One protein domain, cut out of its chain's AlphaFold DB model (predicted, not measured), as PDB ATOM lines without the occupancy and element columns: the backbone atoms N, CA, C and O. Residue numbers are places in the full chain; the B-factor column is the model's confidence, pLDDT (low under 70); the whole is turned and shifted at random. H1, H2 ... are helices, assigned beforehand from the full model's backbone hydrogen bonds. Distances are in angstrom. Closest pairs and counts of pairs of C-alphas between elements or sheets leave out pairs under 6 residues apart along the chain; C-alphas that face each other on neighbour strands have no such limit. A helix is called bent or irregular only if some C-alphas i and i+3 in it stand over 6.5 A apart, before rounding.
ATOM      1  N   PHE A   2      53.912  47.839  -6.887       51.66
ATOM      2  CA  PHE A   2      52.868  48.502  -6.075       51.66
ATOM      3  C   PHE A   2      52.925  48.049  -4.606       51.66
ATOM      4  O   PHE A   2      52.923  46.845  -4.361       51.66
ATOM      5  N   TYR A   3      52.949  48.967  -3.625       57.50
ATOM      6  CA  TYR A   3      52.826  48.547  -2.225       57.50
ATOM      7  C   TYR A   3      51.357  48.428  -1.841       57.50
ATOM      8  O   TYR A   3      50.657  49.414  -1.622       57.50
ATOM      9  N   ILE A   4      50.911  47.186  -1.729       69.81
ATOM     10  CA  ILE A   4      49.664  46.814  -1.082       69.81
ATOM     11  C   ILE A   4      50.076  45.870   0.037       69.81
ATOM     12  O   ILE A   4      50.981  45.054  -0.129       69.81
ATOM     13  N   LYS A   5      49.430  45.991   1.193       72.75
ATOM     14  CA  LYS A   5      49.714  45.125   2.341       72.75
ATOM     15  C   LYS A   5      49.648  43.644   1.908       72.75
ATOM     16  O   LYS A   5      48.645  43.274   1.288       72.75
ATOM     17  N   PRO A   6      50.648  42.803   2.241       71.94
ATOM     18  CA  PRO A   6      50.721  41.418   1.763       71.94
ATOM     19  C   PRO A   6      49.447  40.595   2.007       71.94
ATOM     20  O   PRO A   6      49.043  39.809   1.159       71.94
ATOM     21  N   GLU A   7      48.740  40.837   3.113       77.12
ATOM     22  CA  GLU A   7      47.509  40.125   3.492       77.12
ATOM     23  C   GLU A   7      46.316  40.390   2.549       77.12
ATOM     24  O   GLU A   7      45.318  39.655   2.552       77.12
ATOM     25  N   PHE A   8      46.391  41.466   1.757       71.75
ATOM     26  CA  PHE A   8      45.440  41.774   0.685       71.75
ATOM     27  C   PHE A   8      45.823  41.111  -0.643       71.75
ATOM     28  O   PHE A   8      44.980  41.037  -1.529       71.75
ATOM     29  N   GLN A   9      47.060  40.627  -0.778       74.50
ATOM     30  CA  GLN A   9      47.590  40.016  -1.999       74.50
ATOM     31  C   GLN A   9      47.655  38.478  -1.935       74.50
ATOM     32  O   GLN A   9      47.959  37.854  -2.942       74.50
ATOM     33  N   GLU A  10      47.351  37.854  -0.787       76.62
ATOM     34  CA  GLU A  10      47.529  36.406  -0.541       76.62
ATOM     35  C   GLU A  10      46.921  35.468  -1.602       76.62
ATOM     36  O   GLU A  10      47.418  34.355  -1.763       76.62
ATOM     37  N   ASN A  11      45.864  35.886  -2.311       75.44
ATOM     38  CA  ASN A  11      45.191  35.072  -3.335       75.44
ATOM     39  C   ASN A  11      45.347  35.625  -4.762       75.44
ATOM     40  O   ASN A  11      44.655  35.174  -5.674       75.44
ATOM     41  N   VAL A  12      46.209  36.623  -4.965       77.75
ATOM     42  CA  VAL A  12      46.433  37.221  -6.284       77.75
ATOM     43  C   VAL A  12      47.342  36.310  -7.101       77.75
ATOM     44  O   VAL A  12      48.452  35.989  -6.681       77.75
ATOM     45  N   ASN A  13      46.887  35.926  -8.293       76.19
ATOM     46  CA  ASN A  13      47.719  35.239  -9.273       76.19
ATOM     47  C   ASN A  13      48.321  36.264 -10.248       76.19
ATOM     48  O   ASN A  13      47.696  36.622 -11.244       76.19
ATOM     49  N   TRP A  14      49.525  36.745  -9.930       76.56
ATOM     50  CA  TRP A  14      50.231  37.785 -10.692       76.56
ATOM     51  C   TRP A  14      50.500  37.392 -12.148       76.56
ATOM     52  O   TRP A  14      50.267  38.199 -13.048       76.56
ATOM     53  N   GLN A  15      50.858  36.126 -12.375       73.25
ATOM     54  CA  GLN A  15      51.133  35.587 -13.703       73.25
ATOM     55  C   GLN A  15      49.877  35.568 -14.581       73.25
ATOM     56  O   GLN A  15      49.914  36.000 -15.730       73.25
ATOM     57  N   MET A  16      48.740  35.106 -14.044       72.06
ATOM     58  CA  MET A  16      47.468  35.112 -14.785       72.06
ATOM     59  C   MET A  16      46.963  36.521 -15.081       72.06
ATOM     60  O   MET A  16      46.272  36.723 -16.075       72.06
ATOM     61  N   LEU A  17      47.296  37.478 -14.220       69.19
ATOM     62  CA  LEU A  17      46.957  38.880 -14.406       69.19
ATOM     63  C   LEU A  17      47.944  39.611 -15.323       69.19
ATOM     64  O   LEU A  17      47.809  40.812 -15.472       69.19
ATOM     65  N   GLY A  18      48.939  38.938 -15.911       62.84
ATOM     66  CA  GLY A  18      49.841  39.550 -16.890       62.84
ATOM     67  C   GLY A  18      50.790  40.616 -16.329       62.84
ATOM     68  O   GLY A  18      51.392  41.342 -17.113       62.84
ATOM     69  N   PHE A  19      50.961  40.708 -15.003       67.56
ATOM     70  CA  PHE A  19      51.926  41.637 -14.390       67.56
ATOM     71  C   PHE A  19      53.387  41.223 -14.607       67.56
ATOM     72  O   PHE A  19      54.280  42.043 -14.405       67.56
ATOM     73  N   ASP A  20      53.614  39.979 -15.034       63.91
ATOM     74  CA  ASP A  20      54.938  39.386 -15.241       63.91
ATOM     75  C   ASP A  20      55.354  39.379 -16.730       63.91
ATOM     76  O   ASP A  20      56.307  38.699 -17.101       63.91
ATOM     77  N   GLY A  21      54.602  40.056 -17.607       59.34
ATOM     78  CA  GLY A  21      54.867  40.088 -19.047       59.34
ATOM     79  C   GLY A  21      55.707  41.290 -19.485       59.34
ATOM     80  O   GLY A  21      55.490  42.403 -19.018       59.34
ATOM     81  N   ASP A  22      56.583  41.095 -20.474       56.34
ATOM     82  CA  ASP A  22      57.465  42.143 -21.032       56.34
ATOM     83  C   ASP A  22      56.737  43.163 -21.937       56.34
ATOM     84  O   ASP A  22      57.354  43.963 -22.640       56.34
ATOM     85  N   THR A  23      55.402  43.120 -21.987       61.22
ATOM     86  CA  THR A  23      54.616  43.919 -22.937       61.22
ATOM     87  C   THR A  23      54.351  45.313 -22.379       61.22
ATOM     88  O   THR A  23      53.730  45.461 -21.329       61.22
ATOM     89  N   ILE A  24      54.763  46.351 -23.112       61.12
ATOM     90  CA  ILE A  24      54.393  47.738 -22.802       61.12
ATOM     91  C   ILE A  24      52.897  47.912 -23.089       61.12
ATOM     92  O   ILE A  24      52.448  47.761 -24.225       61.12
ATOM     93  N   LEU A  25      52.124  48.214 -22.049       68.81
ATOM     94  CA  LEU A  25      50.677  48.394 -22.132       68.81
ATOM     95  C   LEU A  25      50.321  49.853 -22.444       68.81
ATOM     96  O   LEU A  25      50.984  50.774 -21.968       68.81
ATOM     97  N   SER A  26      49.250  50.067 -23.213       75.62
ATOM     98  CA  SER A  26      48.621  51.388 -23.335       75.62
ATOM     99  C   SER A  26      47.930  51.785 -22.026       75.62
ATOM    100  O   SER A  26      47.570  50.917 -21.233       75.62
ATOM    101  N   ASP A  27      47.666  53.076 -21.816       73.44
ATOM    102  CA  ASP A  27      46.978  53.559 -20.605       73.44
ATOM    103  C   ASP A  27      45.618  52.874 -20.380       73.44
ATOM    104  O   ASP A  27      45.275  52.500 -19.259       73.44
ATOM    105  N   GLU A  28      44.853  52.648 -21.450       79.69
ATOM    106  CA  GLU A  28      43.572  51.932 -21.398       79.69
ATOM    107  C   GLU A  28      43.756  50.472 -20.962       79.69
ATOM    108  O   GLU A  28      43.035  49.992 -20.085       79.69
ATOM    109  N   ALA A  29      44.769  49.789 -21.508       76.56
ATOM    110  CA  ALA A  29      45.103  48.421 -21.131       76.56
ATOM    111  C   ALA A  29      45.621  48.337 -19.685       76.56
ATOM    112  O   ALA A  29      45.302  47.385 -18.978       76.56
ATOM    113  N   VAL A  30      46.352  49.348 -19.201       77.38
ATOM    114  CA  VAL A  30      46.769  49.455 -17.793       77.38
ATOM    115  C   VAL A  30      45.554  49.604 -16.877       77.38
ATOM    116  O   VAL A  30      45.477  48.932 -15.848       77.38
ATOM    117  N   VAL A  31      44.581  50.449 -17.234       81.62
ATOM    118  CA  VAL A  31      43.344  50.606 -16.449       81.62
ATOM    119  C   VAL A  31      42.549  49.303 -16.414       81.62
ATOM    120  O   VAL A  31      42.048  48.929 -15.349       81.62
ATOM    121  N   GLU A  32      42.451  48.589 -17.535       82.88
ATOM    122  CA  GLU A  32      41.798  47.282 -17.587       82.88
ATOM    123  C   GLU A  32      42.524  46.252 -16.710       82.88
ATOM    124  O   GLU A  32      41.885  45.601 -15.883       82.88
ATOM    125  N   LEU A  33      43.854  46.172 -16.808       80.94
ATOM    126  CA  LEU A  33      44.692  45.290 -15.995       80.94
ATOM    127  C   LEU A  33      44.507  45.548 -14.497       80.94
ATOM    128  O   LEU A  33      44.304  44.629 -13.703       80.94
ATOM    129  N   ILE A  34      44.534  46.823 -14.103       83.25
ATOM    130  CA  ILE A  34      44.297  47.239 -12.724       83.25
ATOM    131  C   ILE A  34      42.876  46.873 -12.302       83.25
ATOM    132  O   ILE A  34      42.673  46.415 -11.182       83.25
ATOM    133  N   SER A  35      41.884  47.046 -13.172       83.81
ATOM    134  CA  SER A  35      40.508  46.652 -12.870       83.81
ATOM    135  C   SER A  35      40.404  45.144 -12.635       83.81
ATOM    136  O   SER A  35      39.804  44.721 -11.646       83.81
ATOM    137  N   GLN A  36      41.046  44.324 -13.468       83.50
ATOM    138  CA  GLN A  36      41.113  42.872 -13.276       83.50
ATOM    139  C   GLN A  36      41.805  42.513 -11.954       83.50
ATOM    140  O   GLN A  36      41.293  41.690 -11.199       83.50
ATOM    141  N   PHE A  37      42.908  43.189 -11.622       83.50
ATOM    142  CA  PHE A  37      43.604  43.041 -10.345       83.50
ATOM    143  C   PHE A  37      42.720  43.396  -9.141       83.50
ATOM    144  O   PHE A  37      42.587  42.612  -8.206       83.50
ATOM    145  N   LEU A  38      42.058  44.554  -9.157       84.25
ATOM    146  CA  LEU A  38      41.194  44.986  -8.053       84.25
ATOM    147  C   LEU A  38      39.984  44.064  -7.850       84.25
ATOM    148  O   LEU A  38      39.453  43.984  -6.740       84.25
ATOM    149  N   ASN A  39      39.591  43.342  -8.901       82.56
ATOM    150  CA  ASN A  39      38.517  42.356  -8.884       82.56
ATOM    151  C   ASN A  39      38.996  40.910  -8.658       82.56
ATOM    152  O   ASN A  39      38.158  40.032  -8.443       82.56
ATOM    153  N   SER A  40      40.308  40.635  -8.662       80.31
ATOM    154  CA  SER A  40      40.838  39.270  -8.516       80.31
ATOM    155  C   SER A  40      40.678  38.722  -7.098       80.31
ATOM    156  O   SER A  40      40.560  37.516  -6.901       80.31
ATOM    157  N   ASP A  41      40.666  39.604  -6.095       81.81
ATOM    158  CA  ASP A  41      40.356  39.269  -4.706       81.81
ATOM    159  C   ASP A  41      39.344  40.276  -4.144       81.81
ATOM    160  O   ASP A  41      39.480  41.492  -4.286       81.81
ATOM    161  N   ARG A  42      38.324  39.773  -3.440       81.06
ATOM    162  CA  ARG A  42      37.252  40.600  -2.871       81.06
ATOM    163  C   ARG A  42      37.751  41.671  -1.898       81.06
ATOM    164  O   ARG A  42      37.051  42.673  -1.741       81.06
ATOM    165  N   LYS A  43      38.908  41.477  -1.255       81.88
ATOM    166  CA  LYS A  43      39.558  42.435  -0.346       81.88
ATOM    167  C   LYS A  43      40.168  43.625  -1.093       81.88
ATOM    168  O   LYS A  43      40.305  44.692  -0.495       81.88
ATOM    169  N   LEU A  44      40.543  43.458  -2.364       82.75
ATOM    170  CA  LEU A  44      41.190  44.501  -3.167       82.75
ATOM    171  C   LEU A  44      40.209  45.568  -3.655       82.75
ATOM    172  O   LEU A  44      40.613  46.714  -3.831       82.75
ATOM    173  N   ARG A  45      38.911  45.251  -3.717       83.69
ATOM    174  CA  ARG A  45      37.832  46.203  -4.045       83.69
ATOM    175  C   ARG A  45      37.786  47.443  -3.145       83.69
ATOM    176  O   ARG A  45      37.196  48.455  -3.509       83.69
ATOM    177  N   ARG A  46      38.442  47.422  -1.976       84.19
ATOM    178  CA  ARG A  46      38.607  48.635  -1.152       84.19
ATOM    179  C   ARG A  46      39.400  49.739  -1.855       84.19
ATOM    180  O   ARG A  46      39.282  50.893  -1.463       84.19
ATOM    181  N   TYR A  47      40.248  49.377  -2.817       78.12
ATOM    182  CA  TYR A  47      41.130  50.296  -3.527       78.12
ATOM    183  C   TYR A  47      40.524  50.784  -4.855       78.12
ATOM    184  O   TYR A  47      41.214  51.434  -5.635       78.12
ATOM    185  N   GLU A  48      39.244  50.488  -5.115       74.94
ATOM    186  CA  GLU A  48      38.511  51.027  -6.260       74.94
ATOM    187  C   GLU A  48      38.442  52.566  -6.235       74.94
ATOM    188  O   GLU A  48      38.342  53.202  -5.185       74.94
ATOM    189  N   GLU A  49      38.443  53.233  -7.388       77.25
ATOM    190  CA  GLU A  49      38.342  52.692  -8.759       77.25
ATOM    191  C   GLU A  49      39.720  52.511  -9.417       77.25
ATOM    192  O   GLU A  49      40.661  53.225  -9.079       77.25
ATOM    193  N   ALA A  50      39.819  51.626 -10.419       80.38
ATOM    194  CA  ALA A  50      41.061  51.364 -11.155       80.38
ATOM    195  C   ALA A  50      41.790  52.628 -11.665       80.38
ATOM    196  O   ALA A  50      42.990  52.732 -11.421       80.38
ATOM    197  N   PRO A  51      41.116  53.650 -12.237       81.31
ATOM    198  CA  PRO A  51      41.788  54.888 -12.651       81.31
ATOM    199  C   PRO A  51      42.403  55.686 -11.490       81.31
ATOM    200  O   PRO A  51      43.329  56.465 -11.688       81.31
ATOM    201  N   LYS A  52      41.890  55.513 -10.265       78.19
ATOM    202  CA  LYS A  52      42.395  56.181  -9.055       78.19
ATOM    203  C   LYS A  52      43.451  55.359  -8.330       78.19
ATOM    204  O   LYS A  52      44.154  55.883  -7.471       78.19
ATOM    205  N   PHE A  53      43.570  54.078  -8.655       78.00
ATOM    206  CA  PHE A  53      44.480  53.176  -7.974       78.00
ATOM    207  C   PHE A  53      45.956  53.589  -8.098       78.00
ATOM    208  O   PHE A  53      46.620  53.620  -7.061       78.00
ATOM    209  N   PRO A  54      46.474  54.015  -9.273       73.69
ATOM    210  CA  PRO A  54      47.835  54.544  -9.371       73.69
ATOM    211  C   PRO A  54      48.072  55.729  -8.430       73.69
ATOM    212  O   PRO A  54      49.056  55.737  -7.696       73.69
ATOM    213  N   GLN A  55      47.119  56.661  -8.355       73.25
ATOM    214  CA  GLN A  55      47.202  57.814  -7.453       73.25
ATOM    215  C   GLN A  55      47.242  57.363  -5.990       73.25
ATOM    216  O   GLN A  55      48.058  57.848  -5.211       73.25
ATOM    217  N   ILE A  56      46.413  56.389  -5.595       72.50
ATOM    218  CA  ILE A  56      46.450  55.811  -4.241       72.50
ATOM    219  C   ILE A  56      47.841  55.231  -3.940       72.50
ATOM    220  O   ILE A  56      48.359  55.410  -2.840       72.50
ATOM    221  N   LEU A  57      48.459  54.562  -4.912       70.81
ATOM    222  CA  LEU A  57      49.771  53.928  -4.772       70.81
ATOM    223  C   LEU A  57      50.919  54.934  -4.718       70.81
ATOM    224  O   LEU A  57      51.858  54.729  -3.949       70.81
ATOM    225  N   GLU A  58      50.833  56.035  -5.461       70.19
ATOM    226  CA  GLU A  58      51.765  57.156  -5.329       70.19
ATOM    227  C   GLU A  58      51.783  57.669  -3.889       70.19
ATOM    228  O   GLU A  58      52.854  57.833  -3.308       70.19
ATOM    229  N   HIS A  59      50.618  57.789  -3.242       68.94
ATOM    230  CA  HIS A  59      50.552  58.210  -1.840       68.94
ATOM    231  C   HIS A  59      51.262  57.240  -0.883       68.94
ATOM    232  O   HIS A  59      51.743  57.684   0.161       68.94
ATOM    233  N   TYR A  60      51.335  55.943  -1.211       70.19
ATOM    234  CA  TYR A  60      52.071  54.953  -0.416       70.19
ATOM    235  C   TYR A  60      53.579  55.059  -0.579       70.19
ATOM    236  O   TYR A  60      54.297  54.662   0.333       70.19
ATOM    237  N   ARG A  61      54.060  55.563  -1.718       70.44
ATOM    238  CA  ARG A  61      55.490  55.780  -1.959       70.44
ATOM    239  C   ARG A  61      55.929  57.198  -1.631       70.44
ATOM    240  O   ARG A  61      57.115  57.412  -1.456       70.44
ATOM    241  N   ALA A  62      54.999  58.142  -1.492       75.38
ATOM    242  CA  ALA A  62      55.239  59.551  -1.183       75.38
ATOM    243  C   ALA A  62      55.715  59.779   0.265       75.38
ATOM    244  O   ALA A  62      55.033  60.414   1.075       75.38
TER     245      ALA A  62
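This is residues 2 to 62 of the 517 residues of an uncharacterized protein of Caenorhabditis tropicalis (UniProt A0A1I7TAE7). Two longer helices, H2 and H4, meet at nearly a right angle: the first residues of H4 pack beside H2, and the rest of H4 leads away from it. The short helix H3 makes the corner between them, the short helix H1 sits near H3, and from H1 a long link, residues 10 to 26, arcs round to the first residue of H2. The printed part has 61 residues with four named helices, H1, H2, H3 and H4 along the chain, and no named strand; its class is all helix. It is compact, with a radius of gyration of the C-alphas of 11.3 A, and rounded, spanning 27 by 25 by 18 A.

The longest helix, H2, residues 27 to 40, touches H4, residues 50 to 61, and their lines are about perpendicular at 83 degrees. The closest C-alphas of the two are those of Ser 35 and Ala 50, 5.0 A apart, and H4 touches H2 with residues 50 to 53 alone. H3, residues 44 to 47, and H2 touch only at the corner by their link; their closest C-alphas, those of Leu 38 and Leu 44, are 4.9 A apart, and H2 touches H3 with residues 37 to 39 alone. H3 and H4 are close but not clearly touching, the closest C-alphas being those of Tyr 47 and Phe 53 at 6.3 A. H1, residues 6 to 9, is close to H3 but not clearly touching, the closest C-alphas being those of Phe 8 and Leu 44 at 6.4 A. H1 is apart from H2 and from H4. In H2 every O i to N i+4 pair is within hydrogen-bond range, in H4 6 of 8 are, and H1 and H3 are too short for such a pair.

H2 is 19.7 A from its first to its last C-alpha, from C-alpha 27 at (46.978, 53.559, -20.605) to C-alpha 40 at (40.838, 39.270, -8.516). H4 measures 17.7 A and ends with C-alpha 61 at (55.490, 55.780, -1.959). H4 is irregular, but only just: C-alphas 51 and 54 are 6.9 A apart. H3 measures 5.8 A and H1 5.1 A; H1 begins with C-alpha 6 at (50.721, 41.418, 1.763).

The two C-alphas farthest apart, those of Glu 7 and Ser 26, are 29.1 A apart. The printed part has no cut. The link from H1 to H2 is long, with 17 residues; those from H2 to H3 and from H3 to H4 are tight. The mean pLDDT of the printed part is 74.5, and 13 residues are under 70: residues 2 to 4, residues 17 to 25 and residue 59.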